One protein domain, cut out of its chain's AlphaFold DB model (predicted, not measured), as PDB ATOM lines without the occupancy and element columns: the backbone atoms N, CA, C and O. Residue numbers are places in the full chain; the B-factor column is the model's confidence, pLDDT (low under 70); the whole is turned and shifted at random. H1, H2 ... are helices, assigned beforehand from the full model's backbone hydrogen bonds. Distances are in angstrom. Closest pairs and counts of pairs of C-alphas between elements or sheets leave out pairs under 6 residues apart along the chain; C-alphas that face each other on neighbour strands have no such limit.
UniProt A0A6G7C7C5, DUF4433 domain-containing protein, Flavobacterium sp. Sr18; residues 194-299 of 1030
ATOM      1  N   TRP A 194     -40.613  44.452 -17.540       95.62
ATOM      2  CA  TRP A 194     -40.933  43.058 -17.253       95.62
ATOM      3  C   TRP A 194     -39.699  42.160 -17.181       95.62
ATOM      4  O   TRP A 194     -39.763  41.151 -16.479       95.62
ATOM      5  N   ASP A 195     -38.574  42.540 -17.784       95.44
ATOM      6  CA  ASP A 195     -37.309  41.812 -17.660       95.44
ATOM      7  C   ASP A 195     -36.806  41.927 -16.212       95.44
ATOM      8  O   ASP A 195     -36.612  40.918 -15.521       95.44
ATOM      9  N   TYR A 196     -36.745  43.160 -15.688       95.69
ATOM     10  CA  TYR A 196     -36.393  43.417 -14.291       95.69
ATOM     11  C   TYR A 196     -37.376  42.751 -13.321       95.69
ATOM     12  O   TYR A 196     -36.971  42.111 -12.346       95.69
ATOM     13  N   LEU A 197     -38.686  42.878 -13.558       96.00
ATOM     14  CA  LEU A 197     -39.700  42.281 -12.684       96.00
ATOM     15  C   LEU A 197     -39.633  40.749 -12.684       96.00
ATOM     16  O   LEU A 197     -39.805  40.129 -11.627       96.00
ATOM     17  N   SER A 198     -39.346  40.134 -13.829       95.81
ATOM     18  CA  SER A 198     -39.208  38.681 -13.949       95.81
ATOM     19  C   SER A 198     -37.980  38.173 -13.196       95.81
ATOM     20  O   SER A 198     -38.069  37.154 -12.510       95.81
ATOM     21  N   GLU A 199     -36.866  38.904 -13.204       95.12
ATOM     22  CA  GLU A 199     -35.652  38.519 -12.471       95.12
ATOM     23  C   GLU A 199     -35.723  38.845 -10.966       95.12
ATOM     24  O   GLU A 199     -35.428  37.988 -10.127       95.12
ATOM     25  N   TYR A 200     -36.194  40.042 -10.601       94.56
ATOM     26  CA  TYR A 200     -36.081  40.585  -9.239       94.56
ATOM     27  C   TYR A 200     -37.419  40.822  -8.524       94.56
ATOM     28  O   TYR A 200     -37.462  40.823  -7.296       94.56
ATOM     29  N   GLY A 201     -38.527  40.984  -9.252       93.75
ATOM     30  CA  GLY A 201     -39.815  41.427  -8.703       93.75
ATOM     31  C   GLY A 201     -40.415  40.481  -7.659       93.75
ATOM     32  O   GLY A 201     -40.659  39.304  -7.927       93.75
ATOM     33  N   ASP A 202     -40.680  40.977  -6.454       92.31
ATOM     34  CA  ASP A 202     -41.044  40.143  -5.303       92.31
ATOM     35  C   ASP A 202     -42.458  39.541  -5.357       92.31
ATOM     36  O   ASP A 202     -42.760  38.616  -4.601       92.31
ATOM     37  N   PHE A 203     -43.310  39.988  -6.283       92.81
ATOM     38  CA  PHE A 203     -44.670  39.469  -6.462       92.81
ATOM     39  C   PHE A 203     -44.726  37.967  -6.791       92.81
ATOM     40  O   PHE A 203     -45.756  37.331  -6.546       92.81
ATOM     41  N   LEU A 204     -43.630  37.393  -7.303       93.50
ATOM     42  CA  LEU A 204     -43.491  35.965  -7.611       93.50
ATOM     43  C   LEU A 204     -43.122  35.100  -6.396       93.50
ATOM     44  O   LEU A 204     -43.120  33.877  -6.506       93.50
ATOM     45  N   LYS A 205     -42.823  35.685  -5.227       90.81
ATOM     46  CA  LYS A 205     -42.555  34.917  -3.997       90.81
ATOM     47  C   LYS A 205     -43.839  34.279  -3.455       90.81
ATOM     48  O   LYS A 205     -44.913  34.876  -3.545       90.81
ATOM     49  N   LYS A 206     -43.725  33.089  -2.845       89.50
ATOM     50  CA  LYS A 206     -44.855  32.384  -2.206       89.50
ATOM     51  C   LYS A 206     -45.429  33.218  -1.058       89.50
ATOM     52  O   LYS A 206     -44.729  33.547  -0.101       89.50
ATOM     53  N   GLY A 207     -46.710  33.544  -1.147       87.06
ATOM     54  CA  GLY A 207     -47.493  34.168  -0.088       87.06
ATOM     55  C   GLY A 207     -48.058  33.138   0.894       87.06
ATOM     56  O   GLY A 207     -48.102  31.944   0.622       87.06
ATOM     57  N   LYS A 208     -48.553  33.603   2.048       85.25
ATOM     58  CA  LYS A 208     -49.124  32.719   3.088       85.25
ATOM     59  C   LYS A 208     -50.369  31.946   2.638       85.25
ATOM     60  O   LYS A 208     -50.625  30.867   3.154       85.25
ATOM     61  N   ASN A 209     -51.127  32.506   1.696       84.94
ATOM     62  CA  ASN A 209     -52.392  31.945   1.211       84.94
ATOM     63  C   ASN A 209     -52.243  31.249  -0.153       84.94
ATOM     64  O   ASN A 209     -53.244  30.930  -0.789       84.94
ATOM     65  N   ASP A 210     -51.011  31.079  -0.632       88.75
ATOM     66  CA  ASP A 210     -50.734  30.482  -1.932       88.75
ATOM     67  C   ASP A 210     -50.769  28.953  -1.854       88.75
ATOM     68  O   ASP A 210     -50.145  28.344  -0.983       88.75
ATOM     69  N   THR A 211     -51.467  28.337  -2.808       86.94
ATOM     70  CA  THR A 211     -51.438  26.888  -3.042       86.94
ATOM     71  C   THR A 211     -50.086  26.457  -3.619       86.94
ATOM     72  O   THR A 211     -49.282  27.283  -4.043       86.94
ATOM     73  N   ASP A 212     -49.788  25.160  -3.657       81.62
ATOM     74  CA  ASP A 212     -48.465  24.699  -4.113       81.62
ATOM     75  C   ASP A 212     -48.189  24.963  -5.604       81.62
ATOM     76  O   ASP A 212     -47.038  25.132  -5.997       81.62
ATOM     77  N   ASP A 213     -49.233  25.123  -6.416       83.81
ATOM     78  CA  ASP A 213     -49.169  25.504  -7.833       83.81
ATOM     79  C   ASP A 213     -49.180  27.032  -8.072       83.81
ATOM     80  O   ASP A 213     -49.349  27.482  -9.209       83.81
ATOM     81  N   TYR A 214     -49.022  27.847  -7.019       90.25
ATOM     82  CA  TYR A 214     -49.148  29.307  -7.113       90.25
ATOM     83  C   TYR A 214     -48.258  29.921  -8.190       90.25
ATOM     84  O   TYR A 214     -48.703  30.818  -8.900       90.25
ATOM     85  N   LEU A 215     -47.023  29.434  -8.334       91.44
ATOM     86  CA  LEU A 215     -46.065  30.015  -9.262       91.44
ATOM     87  C   LEU A 215     -46.584  29.900 -10.695       91.44
ATOM     88  O   LEU A 215     -46.687  30.911 -11.379       91.44
ATOM     89  N   VAL A 216     -47.043  28.716 -11.113       89.94
ATOM     90  CA  VAL A 216     -47.640  28.504 -12.444       89.94
ATOM     91  C   VAL A 216     -48.858  29.411 -12.657       89.94
ATOM     92  O   VAL A 216     -49.002  30.013 -13.722       89.94
ATOM     93  N   LYS A 217     -49.710  29.577 -11.635       90.44
ATOM     94  CA  LYS A 217     -50.861  30.494 -11.698       90.44
ATOM     95  C   LYS A 217     -50.444  31.951 -11.902       90.44
ATOM     96  O   LYS A 217     -51.129  32.657 -12.637       90.44
ATOM     97  N   LEU A 218     -49.366  32.406 -11.262       92.31
ATOM     98  CA  LEU A 218     -48.852  33.770 -11.421       92.31
ATOM     99  C   LEU A 218     -48.190  33.971 -12.780       92.31
ATOM    100  O   LEU A 218     -48.455  34.974 -13.432       92.31
ATOM    101  N   LEU A 219     -47.398  33.002 -13.236       93.56
ATOM    102  CA  LEU A 219     -46.741  33.042 -14.545       93.56
ATOM    103  C   LEU A 219     -47.748  33.131 -15.710       93.56
ATOM    104  O   LEU A 219     -47.419  33.642 -16.770       93.56
ATOM    105  N   ASN A 220     -48.987  32.664 -15.516       91.25
ATOM    106  CA  ASN A 220     -50.082  32.826 -16.482       91.25
ATOM    107  C   ASN A 220     -50.784  34.192 -16.419       91.25
ATOM    108  O   ASN A 220     -51.512  34.543 -17.343       91.25
ATOM    109  N   GLN A 221     -50.641  34.932 -15.318       91.88
ATOM    110  CA  GLN A 221     -51.348  36.199 -15.089       91.88
ATOM    111  C   GLN A 221     -50.546  37.425 -15.520       91.88
ATOM    112  O   GLN A 221     -51.140  38.481 -15.731       91.88
ATOM    113  N   PHE A 222     -49.222  37.302 -15.614       94.62
ATOM    114  CA  PHE A 222     -48.321  38.425 -15.849       94.62
ATOM    115  C   PHE A 222     -47.458  38.203 -17.104       94.62
ATOM    116  O   PHE A 222     -47.186  37.052 -17.446       94.62
ATOM    117  N   PRO A 223     -47.017  39.274 -17.790       93.38
ATOM    118  CA  PRO A 223     -46.095  39.201 -18.923       93.38
ATOM    119  C   PRO A 223     -44.680  38.898 -18.413       93.38
ATOM    120  O   PRO A 223     -43.897  39.796 -18.136       93.38
ATOM    121  N   ILE A 224     -44.381  37.620 -18.197       95.38
ATOM    122  CA  ILE A 224     -43.079  37.183 -17.687       95.38
ATOM    123  C   ILE A 224     -42.099  37.015 -18.843       95.38
ATOM    124  O   ILE A 224     -42.405  36.325 -19.814       95.38
ATOM    125  N   ASP A 225     -40.906  37.581 -18.694       95.88
ATOM    126  CA  ASP A 225     -39.754  37.258 -19.527       95.88
ATOM    127  C   ASP A 225     -39.018  36.049 -18.935       95.88
ATOM    128  O   ASP A 225     -38.406  36.124 -17.861       95.88
ATOM    129  N   TYR A 226     -39.096  34.901 -19.609       96.50
ATOM    130  CA  TYR A 226     -38.562  33.656 -19.061       96.50
ATOM    131  C   TYR A 226     -37.036  33.573 -19.161       96.50
ATOM    132  O   TYR A 226     -36.420  32.855 -18.368       96.50
ATOM    133  N   ALA A 227     -36.406  34.341 -20.053       96.75
ATOM    134  CA  ALA A 227     -34.952  34.456 -20.121       96.75
ATOM    135  C   ALA A 227     -34.400  35.099 -18.835       96.75
ATOM    136  O   ALA A 227     -33.516  34.541 -18.181       96.75
ATOM    137  N   SER A 228     -34.994  36.210 -18.399       96.19
ATOM    138  CA  SER A 228     -34.660  36.880 -17.137       96.19
ATOM    139  C   SER A 228     -35.102  36.058 -15.921       96.19
ATOM    140  O   SER A 228     -34.343  35.903 -14.960       96.19
ATOM    141  N   PHE A 229     -36.277  35.415 -15.975       96.38
ATOM    142  CA  PHE A 229     -36.740  34.511 -14.911       96.38
ATOM    143  C   PHE A 229     -35.798  33.313 -14.682       96.38
ATOM    144  O   PHE A 229     -35.646  32.859 -13.547       96.38
ATOM    145  N   SER A 230     -35.106  32.829 -15.723       96.75
ATOM    146  CA  SER A 230     -34.141  31.716 -15.631       96.75
ATOM    147  C   SER A 230     -32.990  31.999 -14.654       96.75
ATOM    148  O   SER A 230     -32.471  31.075 -14.025       96.75
ATOM    149  N   LYS A 231     -32.616  33.274 -14.474       96.06
ATOM    150  CA  LYS A 231     -31.521  33.723 -13.591       96.06
ATOM    151  C   LYS A 231     -31.900  33.736 -12.112       96.06
ATOM    152  O   LYS A 231     -31.050  33.948 -11.248       96.06
ATOM    153  N   ARG A 232     -33.179  33.542 -11.795       94.50
ATOM    154  CA  ARG A 232     -33.734  33.855 -10.484       94.50
ATOM    155  C   ARG A 232     -33.329  32.840  -9.414       94.50
ATOM    156  O   ARG A 232     -33.551  31.643  -9.561       94.50
ATOM    157  N   GLN A 233     -32.786  33.324  -8.293       92.56
ATOM    158  CA  GLN A 233     -32.252  32.472  -7.211       92.56
ATOM    159  C   GLN A 233     -32.963  32.638  -5.854       92.56
ATOM    160  O   GLN A 233     -32.597  31.993  -4.867       92.56
ATOM    161  N   ASN A 234     -33.986  33.493  -5.771       90.19
ATOM    162  CA  ASN A 234     -34.717  33.775  -4.528       90.19
ATOM    163  C   ASN A 234     -35.988  32.918  -4.327       90.19
ATOM    164  O   ASN A 234     -36.671  33.080  -3.316       90.19
ATOM    165  N   LEU A 235     -36.296  32.004  -5.252       92.62
ATOM    166  CA  LEU A 235     -37.394  31.033  -5.169       92.62
ATOM    167  C   LEU A 235     -37.020  29.737  -5.901       92.62
ATOM    168  O   LEU A 235     -36.053  29.722  -6.654       92.62
ATOM    169  N   ILE A 236     -37.766  28.655  -5.661       92.38
ATOM    170  CA  ILE A 236     -37.560  27.356  -6.321       92.38
ATOM    171  C   ILE A 236     -38.322  27.328  -7.649       92.38
ATOM    172  O   ILE A 236     -39.527  27.585  -7.670       92.38
ATOM    173  N   ILE A 237     -37.628  26.975  -8.731       93.75
ATOM    174  CA  ILE A 237     -38.223  26.746 -10.052       93.75
ATOM    175  C   ILE A 237     -38.370  25.232 -10.223       93.75
ATOM    176  O   ILE A 237     -37.410  24.536 -10.548       93.75
ATOM    177  N   SER A 238     -39.563  24.709  -9.935       92.38
ATOM    178  CA  SER A 238     -39.811  23.262  -9.929       92.38
ATOM    179  C   SER A 238     -39.840  22.661 -11.337       92.38
ATOM    180  O   SER A 238     -40.219  23.341 -12.296       92.38
ATOM    181  N   SER A 239     -39.546  21.359 -11.463       93.00
ATOM    182  CA  SER A 239     -39.616  20.651 -12.755       93.00
ATOM    183  C   SER A 239     -40.986  20.794 -13.427       93.00
ATOM    184  O   SER A 239     -41.061  21.026 -14.630       93.00
ATOM    185  N   ASN A 240     -42.073  20.746 -12.644       90.75
ATOM    186  CA  ASN A 240     -43.438  20.932 -13.146       90.75
ATOM    187  C   ASN A 240     -43.653  22.331 -13.740       90.75
ATOM    188  O   ASN A 240     -44.362  22.475 -14.733       90.75
ATOM    189  N   THR A 241     -43.042  23.362 -13.148       92.62
ATOM    190  CA  THR A 241     -43.131  24.739 -13.656       92.62
ATOM    191  C   THR A 241     -42.418  24.855 -14.999       92.62
ATOM    192  O   THR A 241     -42.991  25.383 -15.950       92.62
ATOM    193  N   ILE A 242     -41.202  24.307 -15.091       95.50
ATOM    194  CA  ILE A 242     -40.409  24.288 -16.329       95.50
ATOM    195  C   ILE A 242     -41.166  23.530 -17.424       95.50
ATOM    196  O   ILE A 242     -41.282  24.019 -18.543       95.50
ATOM    197  N   GLN A 243     -41.744  22.372 -17.094       94.12
ATOM    198  CA  GLN A 243     -42.508  21.558 -18.038       94.12
ATOM    199  C   GLN A 243     -43.777  22.265 -18.525       94.12
ATOM    200  O   GLN A 243     -44.014  22.340 -19.729       94.12
ATOM    201  N   ALA A 244     -44.571  22.836 -17.614       92.06
ATOM    202  CA  ALA A 244     -45.797  23.556 -17.963       92.06
ATOM    203  C   ALA A 244     -45.529  24.778 -18.857       92.06
ATOM    204  O   ALA A 244     -46.399  25.183 -19.628       92.06
ATOM    205  N   LYS A 245     -44.327  25.359 -18.757       94.44
ATOM    206  CA  LYS A 245     -43.889  26.550 -19.492       94.44
ATOM    207  C   LYS A 245     -42.774  26.274 -20.497       94.44
ATOM    208  O   LYS A 245     -42.064  27.191 -20.887       94.44
ATOM    209  N   ALA A 246     -42.638  25.040 -20.976       94.12
ATOM    210  CA  ALA A 246     -41.507  24.635 -21.814       94.12
ATOM    211  C   ALA A 246     -41.427  25.332 -23.189       94.12
ATOM    212  O   ALA A 246     -40.379  25.301 -23.839       94.12
ATOM    213  N   ASN A 247     -42.526  25.930 -23.656       94.50
ATOM    214  CA  ASN A 247     -42.590  26.642 -24.938       94.50
ATOM    215  C   ASN A 247     -42.264  28.137 -24.829       94.50
ATOM    216  O   ASN A 247     -42.196  28.806 -25.854       94.50
ATOM    217  N   GLU A 248     -42.046  28.643 -23.616       95.56
ATOM    218  CA  GLU A 248     -41.676  30.037 -23.382       95.56
ATOM    219  C   GLU A 248     -40.170  30.264 -23.640       95.56
ATOM    220  O   GLU A 248     -39.395  29.315 -23.813       95.56
ATOM    221  N   ASN A 249     -39.737  31.526 -23.650       95.88
ATOM    222  CA  ASN A 249     -38.384  31.962 -24.015       95.88
ATOM    223  C   ASN A 249     -37.320  31.751 -22.912       95.88
ATOM    224  O   ASN A 249     -36.551  32.655 -22.605       95.88
ATOM    225  N   TRP A 250     -37.261  30.564 -22.308       97.38
ATOM    226  CA  TRP A 250     -36.254  30.230 -21.295       97.38
ATOM    227  C   TRP A 250     -34.818  30.335 -21.820       97.38
ATOM    228  O   TRP A 250     -34.515  29.886 -22.929       97.38
ATOM    229  N   ASP A 251     -33.911  30.804 -20.961       97.44
ATOM    230  CA  ASP A 251     -32.476  30.608 -21.143       97.44
ATOM    231  C   ASP A 251     -32.086  29.267 -20.509       97.44
ATOM    232  O   ASP A 251     -31.808  29.162 -19.312       97.44
ATOM    233  N   TRP A 252     -32.121  28.209 -21.319       97.38
ATOM    234  CA  TRP A 252     -31.869  26.833 -20.878       97.38
ATOM    235  C   TRP A 252     -30.444  26.613 -20.349       97.38
ATOM    236  O   TRP A 252     -30.244  25.754 -19.489       97.38
ATOM    237  N   ILE A 253     -29.466  27.401 -20.811       97.00
ATOM    238  CA  ILE A 253     -28.077  27.334 -20.335       97.00
ATOM    239  C   ILE A 253     -28.000  27.911 -18.922       97.00
ATOM    240  O   ILE A 253     -27.495  27.257 -18.008       97.00
ATOM    241  N   VAL A 254     -28.559  29.105 -18.716       96.88
ATOM    242  CA  VAL A 254     -28.628  29.731 -17.389       96.88
ATOM    243  C   VAL A 254     -29.459  28.881 -16.429       96.88
ATOM    244  O   VAL A 254     -29.074  28.694 -15.273       96.88
ATOM    245  N   LEU A 255     -30.566  28.307 -16.903       96.00
ATOM    246  CA  LEU A 255     -31.429  27.450 -16.096       96.00
ATOM    247  C   LEU A 255     -30.700  26.178 -15.630       96.00
ATOM    248  O   LEU A 255     -30.827  25.816 -14.461       96.00
ATOM    249  N   SER A 256     -29.884  25.543 -16.487       96.56
ATOM    250  CA  SER A 256     -29.014  24.410 -16.107       96.56
ATOM    251  C   SER A 256     -28.054  24.742 -14.961       96.56
ATOM    252  O   SER A 256     -27.726  23.872 -14.151       96.56
ATOM    253  N   GLN A 257     -27.577  25.987 -14.909       95.19
ATOM    254  CA  GLN A 257     -26.614  26.474 -13.917       95.19
ATOM    255  C   GLN A 257     -27.293  26.973 -12.636       95.19
ATOM    256  O   GLN A 257     -26.626  27.186 -11.620       95.19
ATOM    257  N   ASN A 258     -28.616  27.137 -12.649       95.00
ATOM    258  CA  ASN A 258     -29.351  27.707 -11.536       95.00
ATOM    259  C   ASN A 258     -29.502  26.690 -10.379       95.00
ATOM    260  O   ASN A 258     -30.202  25.684 -10.515       95.00
ATOM    261  N   PRO A 259     -28.941  26.959  -9.183       92.44
ATOM    262  CA  PRO A 259     -28.998  26.031  -8.049       92.44
ATOM    263  C   PRO A 259     -30.399  25.867  -7.433       92.44
ATOM    264  O   PRO A 259     -30.585  24.996  -6.570       92.44
ATOM    265  N   LYS A 260     -31.355  26.723  -7.818       94.56
ATOM    266  CA  LYS A 260     -32.764  26.696  -7.405       94.56
ATOM    267  C   LYS A 260     -33.700  26.099  -8.456       94.56
ATOM    268  O   LYS A 260     -34.884  25.936  -8.156       94.56
ATOM    269  N   ALA A 261     -33.196  25.776  -9.645       94.81
ATOM    270  CA  ALA A 261     -33.943  25.003 -10.621       94.81
ATOM    271  C   ALA A 261     -33.902  23.519 -10.237       94.81
ATOM    272  O   ALA A 261     -32.837  22.925 -10.059       94.81
ATOM    273  N   GLU A 262     -35.074  22.913 -10.087       94.94
ATOM    274  CA  GLU A 262     -35.198  21.477  -9.865       94.94
ATOM    275  C   GLU A 262     -35.280  20.790 -11.223       94.94
ATOM    276  O   GLU A 262     -36.318  20.802 -11.886       94.94
ATOM    277  N   ILE A 263     -34.165  20.202 -11.648       95.62
ATOM    278  CA  ILE A 263     -34.044  19.522 -12.936       95.62
ATOM    279  C   ILE A 263     -34.014  18.016 -12.679       95.62
ATOM    280  O   ILE A 263     -33.030  17.478 -12.169       95.62
ATOM    281  N   SER A 264     -35.113  17.337 -13.004       94.69
ATOM    282  CA  SER A 264     -35.235  15.884 -12.884       94.69
ATOM    283  C   SER A 264     -34.793  15.168 -14.166       94.69
ATOM    284  O   SER A 264     -34.813  15.734 -15.259       94.69
ATOM    285  N   SER A 265     -34.447  13.883 -14.054       93.12
ATOM    286  CA  SER A 265     -34.137  13.051 -15.227       93.12
ATOM    287  C   SER A 265     -35.307  12.931 -16.206       93.12
ATOM    288  O   SER A 265     -35.084  12.947 -17.414       93.12
ATOM    289  N   SER A 266     -36.549  12.835 -15.715       94.12
ATOM    290  CA  SER A 266     -37.732  12.766 -16.583       94.12
ATOM    291  C   SER A 266     -37.906  14.049 -17.393       94.12
ATOM    292  O   SER A 266     -38.122  13.978 -18.597       94.12
ATOM    293  N   LEU A 267     -37.703  15.212 -16.766       96.31
ATOM    294  CA  LEU A 267     -37.766  16.506 -17.440       96.31
ATOM    295  C   LEU A 267     -36.732  16.614 -18.568       96.31
ATOM    296  O   LEU A 267     -37.061  17.074 -19.658       96.31
ATOM    297  N   LEU A 268     -35.492  16.176 -18.322       96.69
ATOM    298  CA  LEU A 268     -34.427  16.191 -19.332       96.69
ATOM    299  C   LEU A 268     -34.737  15.283 -20.524       96.69
ATOM    300  O   LEU A 268     -34.394  15.622 -21.654       96.69
ATOM    301  N   VAL A 269     -35.388  14.142 -20.284       96.00
ATOM    302  CA  VAL A 269     -35.828  13.230 -21.347       96.00
ATOM    303  C   VAL A 269     -36.966  13.849 -22.158       96.00
ATOM    304  O   VAL A 269     -36.898  13.847 -23.389       96.00
ATOM    305  N   ASP A 270     -37.976  14.406 -21.488       95.94
ATOM    306  CA  ASP A 270     -39.147  15.009 -22.134       95.94
ATOM    307  C   ASP A 270     -38.772  16.257 -22.949       95.94
ATOM    308  O   ASP A 270     -39.321  16.499 -24.023       95.94
ATOM    309  N   LEU A 271     -37.807  17.042 -22.461       96.56
ATOM    310  CA  LEU A 271     -37.360  18.305 -23.059       96.56
ATOM    311  C   LEU A 271     -35.953  18.215 -23.668       96.56
ATOM    312  O   LEU A 271     -35.212  19.200 -23.681       96.56
ATOM    313  N   LYS A 272     -35.578  17.047 -24.194       95.31
ATOM    314  CA  LYS A 272     -34.230  16.763 -24.725       95.31
ATOM    315  C   LYS A 272     -33.790  17.616 -25.922       95.31
ATOM    316  O   LYS A 272     -32.599  17.676 -26.220       95.31
ATOM    317  N   GLU A 273     -34.747  18.225 -26.622       95.56
ATOM    318  CA  GLU A 273     -34.508  19.091 -27.786       95.56
ATOM    319  C   GLU A 273     -34.199  20.544 -27.386       95.56
ATOM    320  O   GLU A 273     -33.858  21.367 -28.234       95.56
ATOM    321  N   LYS A 274     -34.330  20.893 -26.099       96.38
ATOM    322  CA  LYS A 274     -33.958  22.219 -25.593       96.38
ATOM    323  C   LYS A 274     -32.441  22.315 -25.402       96.38
ATOM    324  O   LYS A 274     -31.766  21.315 -25.158       96.38
ATOM    325  N   ASN A 275     -31.909  23.534 -25.499       95.88
ATOM    326  CA  ASN A 275     -30.468  23.807 -25.469       95.88
ATOM    327  C   ASN A 275     -29.891  23.810 -24.039       95.88
ATOM    328  O   ASN A 275     -29.421  24.833 -23.544       95.88
ATOM    329  N   TRP A 276     -29.994  22.678 -23.348       97.31
ATOM    330  CA  TRP A 276     -29.461  22.503 -22.001       97.31
ATOM    331  C   TRP A 276     -27.926  22.527 -21.980       97.31
ATOM    332  O   TRP A 276     -27.272  21.933 -22.836       97.31
ATOM    333  N   ASP A 277     -27.343  23.106 -20.929       97.12
ATOM    334  CA  ASP A 277     -25.921  22.920 -20.611       97.12
ATOM    335  C   ASP A 277     -25.701  21.539 -19.961       97.12
ATOM    336  O   ASP A 277     -25.734  21.381 -18.734       97.12
ATOM    337  N   TRP A 278     -25.524  20.515 -20.799       96.94
ATOM    338  CA  TRP A 278     -25.319  19.126 -20.373       96.94
ATOM    339  C   TRP A 278     -24.045  18.934 -19.541       96.94
ATOM    340  O   TRP A 278     -24.026  18.099 -18.632       96.94
ATOM    341  N   ILE A 279     -23.002  19.735 -19.776       95.81
ATOM    342  CA  ILE A 279     -21.739  19.689 -19.025       95.81
ATOM    343  C   ILE A 279     -21.982  20.111 -17.575       95.81
ATOM    344  O   ILE A 279     -21.535  19.443 -16.639       95.81
ATOM    345  N   THR A 280     -22.729  21.193 -17.368       95.94
ATOM    346  CA  THR A 280     -23.084  21.666 -16.030       95.94
ATOM    347  C   THR A 280     -24.020  20.681 -15.324       95.94
ATOM    348  O   THR A 280     -23.800  20.341 -14.157       95.94
ATOM    349  N   LEU A 281     -25.022  20.145 -16.028       96.00
ATOM    350  CA  LEU A 281     -25.927  19.126 -15.480       96.00
ATOM    351  C   LEU A 281     -25.171  17.861 -15.043       96.00
ATOM    352  O   LEU A 281     -25.443  17.311 -13.973       96.00
ATOM    353  N   SER A 282     -24.151  17.456 -15.805       95.12
ATOM    354  CA  SER A 282     -23.257  16.335 -15.474       95.12
ATOM    355  C   SER A 282     -22.537  16.512 -14.137       95.12
ATOM    356  O   SER A 282     -22.241  15.522 -13.464       95.12
ATOM    357  N   LYS A 283     -22.268  17.757 -13.728       93.75
ATOM    358  CA  LYS A 283     -21.575  18.109 -12.477       93.75
ATOM    359  C   LYS A 283     -22.532  18.303 -11.303       93.75
ATOM    360  O   LYS A 283     -22.132  18.169 -10.149       93.75
ATOM    361  N   ASN A 284     -23.804  18.586 -11.577       92.44
ATOM    362  CA  ASN A 284     -24.796  18.849 -10.545       92.44
ATOM    363  C   ASN A 284     -25.235  17.556  -9.836       92.44
ATOM    364  O   ASN A 284     -26.019  16.766 -10.370       92.44
ATOM    365  N   SER A 285     -24.755  17.346  -8.609       88.81
ATOM    366  CA  SER A 285     -25.031  16.143  -7.813       88.81
ATOM    367  C   SER A 285     -26.514  15.922  -7.491       88.81
ATOM    368  O   SER A 285     -26.901  14.780  -7.250       88.81
ATOM    369  N   LYS A 286     -27.347  16.974  -7.528       89.88
ATOM    370  CA  LYS A 286     -28.797  16.885  -7.279       89.88
ATOM    371  C   LYS A 286     -29.570  16.266  -8.443       89.88
ATOM    372  O   LYS A 286     -30.654  15.735  -8.225       89.88
ATOM    373  N   VAL A 287     -29.032  16.336  -9.661       92.00
ATOM    374  CA  VAL A 287     -29.648  15.698 -10.829       92.00
ATOM    375  C   VAL A 287     -29.349  14.205 -10.755       92.00
ATOM    376  O   VAL A 287     -28.198  13.778 -10.886       92.00
ATOM    377  N   GLU A 288     -30.381  13.403 -10.505       92.38
ATOM    378  CA  GLU A 288     -30.257  11.948 -10.448       92.38
ATOM    379  C   GLU A 288     -30.140  11.366 -11.858       92.38
ATOM    380  O   GLU A 288     -31.141  11.237 -12.554       92.38
ATOM    381  N   ILE A 289     -28.931  10.999 -12.280       94.81
ATOM    382  CA  ILE A 289     -28.655  10.424 -13.605       94.81
ATOM    383  C   ILE A 289     -28.488   8.906 -13.472       94.81
ATOM    384  O   ILE A 289     -27.572   8.440 -12.793       94.81
ATOM    385  N   SER A 290     -29.372   8.137 -14.114       95.50
ATOM    386  CA  SER A 290     -29.343   6.668 -14.148       95.50
ATOM    387  C   SER A 290     -28.862   6.140 -15.506       95.50
ATOM    388  O   SER A 290     -28.761   6.888 -16.481       95.50
ATOM    389  N   ASN A 291     -28.596   4.831 -15.598       96.50
ATOM    390  CA  ASN A 291     -28.262   4.184 -16.872       96.50
ATOM    391  C   ASN A 291     -29.352   4.386 -17.938       96.50
ATOM    392  O   ASN A 291     -29.028   4.562 -19.109       96.50
ATOM    393  N   GLU A 292     -30.630   4.390 -17.542       95.81
ATOM    394  CA  GLU A 292     -31.757   4.607 -18.458       95.81
ATOM    395  C   GLU A 292     -31.753   6.030 -19.027       95.81
ATOM    396  O   GLU A 292     -31.903   6.207 -20.238       95.81
ATOM    397  N   THR A 293     -31.517   7.037 -18.176       95.62
ATOM    398  CA  THR A 293     -31.362   8.433 -18.608       95.62
ATOM    399  C   THR A 293     -30.235   8.554 -19.631       95.62
ATOM    400  O   THR A 293     -30.428   9.144 -20.692       95.62
ATOM    401  N   ILE A 294     -29.078   7.944 -19.347       97.00
ATOM    402  CA  ILE A 294     -27.930   7.965 -20.259       97.00
ATOM    403  C   ILE A 294     -28.257   7.283 -21.584       97.00
ATOM    404  O   ILE A 294     -27.905   7.827 -22.621       97.00
ATOM    405  N   PHE A 295     -28.946   6.140 -21.599       96.50
ATOM    406  CA  PHE A 295     -29.313   5.493 -22.862       96.50
ATOM    407  C   PHE A 295     -30.257   6.340 -23.718       96.50
ATOM    408  O   PHE A 295     -30.086   6.386 -24.935       96.50
ATOM    409  N   LYS A 296     -31.223   7.028 -23.101       96.75
ATOM    410  CA  LYS A 296     -32.166   7.904 -23.814       96.75
ATOM    411  C   LYS A 296     -31.522   9.192 -24.340       96.75
ATOM    412  O   LYS A 296     -32.059   9.778 -25.276       96.75
ATOM    413  N   LEU A 297     -30.411   9.623 -23.739       96.56
ATOM    414  CA  LEU A 297     -29.740  10.906 -23.993       96.56
ATOM    415  C   LEU A 297     -28.245  10.729 -24.312       96.56
ATOM    416  O   LEU A 297     -27.426  11.588 -23.989       96.56
ATOM    417  N   ILE A 298     -27.866   9.591 -24.896       95.62
ATOM    418  CA  ILE A 298     -26.459   9.193 -25.090       95.62
ATOM    419  C   ILE A 298     -25.713  10.077 -26.101       95.62
ATOM    420  O   ILE A 298     -24.476  10.119 -26.117       95.62
ATOM    421  N   ASP A 299     -26.473  10.743 -26.967       95.00
ATOM    422  CA  ASP A 299     -26.034  11.660 -28.016       95.00
ATOM    423  C   ASP A 299     -25.705  13.062 -27.489       95.00
ATOM    424  O   ASP A 299     -25.080  13.834 -28.205       95.00
TER     425      ASP A 299
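Overview. This is residues 194 to 299 of the 1030 residues of the protein "DUF4433 domain-containing protein" of Flavobacterium sp. Sr18 (UniProt A0A6G7C7C5). The chain winds in stacked turns, a short solenoid with H1, H3, H5 and H7 in a row along one side and H2, H4, H6 and H8 in a row along the other. Residues 207 to 212 stick out from the H2 end. The printed part has 106 residues with eight named helices, H1 to H8 in order, and no named strand; the class is all helix, though under half of the residues, 47, are in named elements. It is compact, with a radius of gyration of the C-alphas of 14.1 A, and elongated, spanning 41 by 25 by 22 A.

Arrangement. H1, residues 194 to 200, touches H3, residues 226 to 229; the closest C-alphas, of Glu 199 and Phe 229, are 4.8 A apart. H3 and H5, residues 252 to 257, are near each other. H5 touches H7, residues 278 to 283, at a shallow tilt of 12 degrees, the same way; the closest C-alphas, of Ser 256 and Leu 281, are 6.2 A apart. H2, residues 214 to 219, and H4, residues 239 to 244, only just touch, with 3 pairs of C-alphas within 8 A; the closest, of Val 216 and Thr 241, are 6.0 A apart. H4 and H6, residues 265 to 270, are close but not clearly touching. H6 touches H8, residues 291 to 296; the closest C-alphas, of Ser 265 and Thr 293, are 6.4 A apart. Helix packing is mostly aligned, only just: 2 of 3 pairs are at a shallow tilt. Every O i to N i+4 pair is within hydrogen-bond range in each helix but H3, too short for one.

Along the chain. H1 measures 9.7 A from C-alpha 194 at (-40.933, 43.058, -17.253). H3 measures 4.6 A, H4 8.6 A, H2 and H5 8.7 A, and H6, H7 and H8 8.8 A. H8 ends with C-alpha 296 at (-32.166, 7.904, -23.814).

Size, cuts and confidence. The C-alphas farthest apart, of Asn 209 and Asp 299, are 44.3 A apart. The link from H1 to H2 is long, 13 residues. The printed part has no cut, and no printed residue is under 70 in pLDDT.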